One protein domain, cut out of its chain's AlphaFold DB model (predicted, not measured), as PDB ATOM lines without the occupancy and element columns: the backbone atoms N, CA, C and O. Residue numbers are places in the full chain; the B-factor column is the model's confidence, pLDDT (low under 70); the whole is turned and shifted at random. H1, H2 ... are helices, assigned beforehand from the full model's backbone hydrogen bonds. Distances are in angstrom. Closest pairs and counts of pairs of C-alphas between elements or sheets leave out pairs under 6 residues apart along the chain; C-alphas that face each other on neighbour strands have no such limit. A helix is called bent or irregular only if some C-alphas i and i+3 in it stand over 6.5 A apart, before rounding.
ATOM      1  N   ASN A  35       3.776 -48.454 -39.654       94.06
ATOM      2  CA  ASN A  35       4.651 -47.556 -40.408       94.06
ATOM      3  C   ASN A  35       4.290 -46.077 -40.103       94.06
ATOM      4  O   ASN A  35       3.176 -45.648 -40.440       94.06
ATOM      5  N   PRO A  36       5.202 -45.283 -39.503       93.69
ATOM      6  CA  PRO A  36       4.917 -43.903 -39.107       93.69
ATOM      7  C   PRO A  36       4.500 -43.005 -40.276       93.69
ATOM      8  O   PRO A  36       3.592 -42.183 -40.132       93.69
ATOM      9  N   ALA A  37       5.103 -43.200 -41.453       94.81
ATOM     10  CA  ALA A  37       4.774 -42.437 -42.653       94.81
ATOM     11  C   ALA A  37       3.344 -42.735 -43.132       94.81
ATOM     12  O   ALA A  37       2.599 -41.815 -43.468       94.81
ATOM     13  N   ALA A  38       2.914 -44.000 -43.085       93.81
ATOM     14  CA  ALA A  38       1.548 -44.385 -43.442       93.81
ATOM     15  C   ALA A  38       0.511 -43.787 -42.477       93.81
ATOM     16  O   ALA A  38      -0.554 -43.334 -42.901       93.81
ATOM     17  N   VAL A  39       0.827 -43.733 -41.177       94.38
ATOM     18  CA  VAL A  39      -0.036 -43.097 -40.171       94.38
ATOM     19  C   VAL A  39      -0.157 -41.596 -40.431       94.38
ATOM     20  O   VAL A  39      -1.270 -41.066 -40.433       94.38
ATOM     21  N   ALA A  40       0.962 -40.910 -40.674       94.56
ATOM     22  CA  ALA A  40       0.966 -39.482 -40.978       94.56
ATOM     23  C   ALA A  40       0.155 -39.172 -42.249       94.56
ATOM     24  O   ALA A  40      -0.717 -38.299 -42.229       94.56
ATOM     25  N   LEU A  41       0.365 -39.948 -43.316       96.38
ATOM     26  CA  LEU A  41      -0.357 -39.812 -44.580       96.38
ATOM     27  C   LEU A  41      -1.866 -40.032 -44.403       96.38
ATOM     28  O   LEU A  41      -2.671 -39.230 -44.878       96.38
ATOM     29  N   GLY A  42      -2.262 -41.083 -43.678       95.88
ATOM     30  CA  GLY A  42      -3.668 -41.384 -43.409       95.88
ATOM     31  C   GLY A  42      -4.371 -40.269 -42.632       95.88
ATOM     32  O   GLY A  42      -5.509 -39.915 -42.945       95.88
ATOM     33  N   ARG A  43      -3.685 -39.656 -41.658       95.88
ATOM     34  CA  ARG A  43      -4.214 -38.506 -40.905       95.88
ATOM     35  C   ARG A  43      -4.405 -37.286 -41.802       95.88
ATOM     36  O   ARG A  43      -5.470 -36.671 -41.758       95.88
ATOM     37  N   LEU A  44      -3.414 -36.971 -42.637       96.06
ATOM     38  CA  LEU A  44      -3.484 -35.849 -43.574       96.06
ATOM     39  C   LEU A  44      -4.627 -36.032 -44.587       96.06
ATOM     40  O   LEU A  44      -5.442 -35.129 -44.785       96.06
ATOM     41  N   GLY A  45      -4.728 -37.225 -45.179       96.81
ATOM     42  CA  GLY A  45      -5.792 -37.574 -46.119       96.81
ATOM     43  C   GLY A  45      -7.180 -37.526 -45.478       96.81
ATOM     44  O   GLY A  45      -8.106 -36.967 -46.062       96.81
ATOM     45  N   GLY A  46      -7.319 -38.037 -44.252       96.44
ATOM     46  CA  GLY A  46      -8.572 -38.001 -43.497       96.44
ATOM     47  C   GLY A  46      -9.036 -36.582 -43.164       96.44
ATOM     48  O   GLY A  46     -10.211 -36.268 -43.352       96.44
ATOM     49  N   ALA A  47      -8.120 -35.706 -42.740       95.62
ATOM     50  CA  ALA A  47      -8.434 -34.304 -42.456       95.62
ATOM     51  C   ALA A  47      -8.934 -33.567 -43.711       95.62
ATOM     52  O   ALA A  47      -9.953 -32.875 -43.667       95.62
ATOM     53  N   LYS A  48      -8.264 -33.774 -44.854       97.06
ATOM     54  CA  LYS A  48      -8.659 -33.182 -46.139       97.06
ATOM     55  C   LYS A  48      -9.985 -33.754 -46.652       97.06
ATOM     56  O   LYS A  48     -10.902 -33.004 -46.978       97.06
ATOM     57  N   GLY A  49     -10.099 -35.081 -46.709       96.69
ATOM     58  CA  GLY A  49     -11.265 -35.773 -47.260       96.69
ATOM     59  C   GLY A  49     -12.527 -35.593 -46.419       96.69
ATOM     60  O   GLY A  49     -13.615 -35.433 -46.969       96.69
ATOM     61  N   GLY A  50     -12.392 -35.561 -45.090       95.94
ATOM     62  CA  GLY A  50     -13.506 -35.316 -44.174       95.94
ATOM     63  C   GLY A  50     -14.131 -33.936 -44.374       95.94
ATOM     64  O   GLY A  50     -15.352 -33.834 -44.498       95.94
ATOM     65  N   LYS A  51     -13.297 -32.892 -44.483       95.69
ATOM     66  CA  LYS A  51     -13.752 -31.528 -44.780       95.69
ATOM     67  C   LYS A  51     -14.437 -31.449 -46.146       95.69
ATOM     68  O   LYS A  51     -15.581 -31.009 -46.220       95.69
ATOM     69  N   ALA A  52     -13.795 -31.973 -47.191       96.75
ATOM     70  CA  ALA A  52     -14.354 -31.973 -48.544       96.75
ATOM     71  C   ALA A  52     -15.715 -32.692 -48.616       96.75
ATOM     72  O   ALA A  52     -16.649 -32.220 -49.262       96.75
ATOM     73  N   ARG A  53     -15.867 -33.817 -47.903       95.75
ATOM     74  CA  ARG A  53     -17.149 -34.526 -47.797       95.75
ATOM     75  C   ARG A  53     -18.206 -33.703 -47.063       95.75
ATOM     76  O   ARG A  53     -19.370 -33.747 -47.441       95.75
ATOM     77  N   ALA A  54     -17.844 -33.006 -45.991       92.75
ATOM     78  CA  ALA A  54     -18.802 -32.187 -45.253       92.75
ATOM     79  C   ALA A  54     -19.330 -31.028 -46.115       92.75
ATOM     80  O   ALA A  54     -20.531 -30.748 -46.101       92.75
ATOM     81  N   GLU A  55     -18.448 -30.403 -46.894       94.75
ATOM     82  CA  GLU A  55     -18.772 -29.303 -47.806       94.75
ATOM     83  C   GLU A  55     -19.650 -29.756 -48.980       94.75
ATOM     84  O   GLU A  55     -20.602 -29.062 -49.324       94.75
ATOM     85  N   SER A  56     -19.412 -30.946 -49.543       95.75
ATOM     86  CA  SER A  56     -20.200 -31.460 -50.675       95.75
ATOM     87  C   SER A  56     -21.608 -31.952 -50.309       95.75
ATOM     88  O   SER A  56     -22.443 -32.179 -51.187       95.75
ATOM     89  N   LEU A  57     -21.909 -32.134 -49.020       95.44
ATOM     90  CA  LEU A  57     -23.208 -32.629 -48.571       95.44
ATOM     91  C   LEU A  57     -24.271 -31.526 -48.537       95.44
ATOM     92  O   LEU A  57     -24.235 -30.642 -47.678       95.44
ATOM     93  N   THR A  58     -25.298 -31.677 -49.375       96.62
ATOM     94  CA  THR A  58     -26.505 -30.838 -49.357       96.62
ATOM     95  C   THR A  58     -27.346 -31.052 -48.095       96.62
ATOM     96  O   THR A  58     -27.291 -32.103 -47.451       96.62
ATOM     97  N   MET A  59     -28.196 -30.076 -47.763       95.25
ATOM     98  CA  MET A  59     -29.105 -30.152 -46.609       95.25
ATOM     99  C   MET A  59     -30.021 -31.383 -46.648       95.25
ATOM    100  O   MET A  59     -30.189 -32.062 -45.633       95.25
ATOM    101  N   ALA A  60     -30.561 -31.716 -47.825       96.75
ATOM    102  CA  ALA A  60     -31.398 -32.899 -48.013       96.75
ATOM    103  C   ALA A  60     -30.625 -34.189 -47.707       96.75
ATOM    104  O   ALA A  60     -31.099 -35.036 -46.945       96.75
ATOM    105  N   ARG A  61     -29.394 -34.306 -48.222       96.56
ATOM    106  CA  ARG A  61     -28.557 -35.486 -47.994       96.56
ATOM    107  C   ARG A  61     -28.120 -35.607 -46.534       96.56
ATOM    108  O   ARG A  61     -28.104 -36.712 -45.998       96.56
ATOM    109  N   ARG A  62     -27.820 -34.489 -45.863       95.75
ATOM    110  CA  ARG A  62     -27.534 -34.470 -44.416       95.75
ATOM    111  C   ARG A  62     -28.727 -34.987 -43.608       95.75
ATOM    112  O   ARG A  62     -28.543 -35.833 -42.735       95.75
ATOM    113  N   LYS A  63     -29.945 -34.537 -43.935       96.88
ATOM    114  CA  LYS A  63     -31.188 -34.984 -43.282       96.88
ATOM    115  C   LYS A  63     -31.432 -36.482 -43.479       96.88
ATOM    116  O   LYS A  63     -31.786 -37.174 -42.530       96.88
ATOM    117  N   GLU A  64     -31.206 -36.989 -44.687       97.25
ATOM    118  CA  GLU A  64     -31.339 -38.415 -44.995       97.25
ATOM    119  C   GLU A  64     -30.347 -39.273 -44.195       97.25
ATOM    120  O   GLU A  64     -30.741 -40.271 -43.594       97.25
ATOM    121  N   ILE A  65     -29.071 -38.867 -44.142       96.50
ATOM    122  CA  ILE A  65     -28.039 -39.558 -43.354       96.50
ATOM    123  C   ILE A  65     -28.418 -39.575 -41.868       96.50
ATOM    124  O   ILE A  65     -28.302 -40.616 -41.225       96.50
ATOM    125  N   ALA A  66     -28.899 -38.450 -41.329       95.81
ATOM    126  CA  ALA A  66     -29.317 -38.351 -39.933       95.81
ATOM    127  C   ALA A  66     -30.504 -39.274 -39.617       95.81
ATOM    128  O   ALA A  66     -30.476 -39.977 -38.607       95.81
ATOM    129  N   ARG A  67     -31.512 -39.329 -40.499       96.38
ATOM    130  CA  ARG A  67     -32.654 -40.242 -40.349       96.38
ATOM    131  C   ARG A  67     -32.202 -41.703 -40.346       96.38
ATOM    132  O   ARG A  67     -32.516 -42.419 -39.404       96.38
ATOM    133  N   LYS A  68     -31.394 -42.110 -41.331       96.38
ATOM    134  CA  LYS A  68     -30.835 -43.472 -41.417       96.38
ATOM    135  C   LYS A  68     -30.029 -43.847 -40.172       96.38
ATOM    136  O   LYS A  68     -30.112 -44.972 -39.686       96.38
ATOM    137  N   ALA A  69     -29.251 -42.904 -39.637       95.19
ATOM    138  CA  ALA A  69     -28.497 -43.113 -38.406       95.19
ATOM    139  C   ALA A  69     -29.413 -43.296 -37.184       95.19
ATOM    140  O   ALA A  69     -29.132 -44.147 -36.341       95.19
ATOM    141  N   ALA A  70     -30.501 -42.524 -37.093       96.06
ATOM    142  CA  ALA A  70     -31.490 -42.657 -36.027       96.06
ATOM    143  C   ALA A  70     -32.234 -43.995 -36.120       96.06
ATOM    144  O   ALA A  70     -32.285 -44.718 -35.132       96.06
ATOM    145  N   GLU A  71     -32.720 -44.367 -37.306       95.81
ATOM    146  CA  GLU A  71     -33.348 -45.669 -37.558       95.81
ATOM    147  C   GLU A  71     -32.417 -46.805 -37.130       95.81
ATOM    148  O   GLU A  71     -32.782 -47.596 -36.273       95.81
ATOM    149  N   SER A  72     -31.166 -46.829 -37.603       93.81
ATOM    150  CA  SER A  72     -30.206 -47.873 -37.214       93.81
ATOM    151  C   SER A  72     -29.912 -47.915 -35.709       93.81
ATOM    152  O   SER A  72     -29.530 -48.968 -35.194       93.81
ATOM    153  N   ARG A  73     -30.031 -46.780 -35.008       92.25
ATOM    154  CA  ARG A  73     -29.807 -46.698 -33.563       92.25
ATOM    155  C   ARG A  73     -31.011 -47.177 -32.752       92.25
ATOM    156  O   ARG A  73     -30.784 -47.745 -31.691       92.25
ATOM    157  N   TRP A  74     -32.230 -46.926 -33.227       93.69
ATOM    158  CA  TRP A  74     -33.478 -47.145 -32.486       93.69
ATOM    159  C   TRP A  74     -34.337 -48.298 -33.025       93.69
ATOM    160  O   TRP A  74     -35.352 -48.619 -32.426       93.69
ATOM    161  N   SER A  75     -33.954 -48.944 -34.131       87.06
ATOM    162  CA  SER A  75     -34.667 -50.094 -34.713       87.06
ATOM    163  C   SER A  75     -34.451 -51.411 -33.951       87.06
ATOM    164  O   SER A  75     -34.659 -52.482 -34.522       87.06
ATOM    165  N   ARG A  76     -33.934 -51.357 -32.724       62.75
ATOM    166  CA  ARG A  76     -33.684 -52.499 -31.843       62.75
ATOM    167  C   ARG A  76     -34.125 -52.156 -30.436       62.75
ATOM    168  O   ARG A  76     -33.742 -51.056 -29.982       62.75
TER     169      ARG A  76
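AT A GLANCE: This is residues 35 to 76 of the 76 residues of an uncharacterized protein of Verrucomicrobiales bacterium (UniProt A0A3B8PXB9). What shape does the printed part have? Two helices, H1 and then H2, make the arms of an open V, with the short stretch of residues 57 and 58 at its corner. Residues 35 to 53 and 66 to 76 stand free, and the space between the two arms is empty. What is it made of? The printed part has 42 residues with two named helices and no named strand, and its class is all helix. How large is it? It is extended, with a radius of gyration of the C-alphas of 15.1 A, and only just flat, with spans of 40 by 27 by 6 A.

HOW THE PARTS SIT: How do the two helices stand to each other? H1, residues 36 to 56, and H2, residues 59 to 74, are apart, with no C-alpha of the one within 8 A of the other. What joins them? The link from H1 to H2 is tight, with 2 residues between them. How well formed are their backbones? In H1 and H2 every O i to N i+4 pair is within hydrogen-bond range, and neither helix is bent.

IN THESE COORDINATES: Where does H1 run? Its 21 residues go from C-alpha 36 at (4.917, -43.903, -39.107) to C-alpha 56 at (-20.200, -31.460, -50.675), 30.3 A. Where does H2 run? Its 16 residues go from C-alpha 59 at (-29.105, -30.152, -46.609) to C-alpha 74 at (-33.478, -47.145, -32.486), 22.5 A.

THE WHOLE: How far does it reach? The two C-alphas farthest apart are those of Ala 37 and Arg 76, at 41.2 A. Is anything missing? The printed part has no cut from residue 35 to residue 76, the chain's last residue. Where is confidence low? The mean pLDDT of the printed part is 94.6, and residue 76 is under 70.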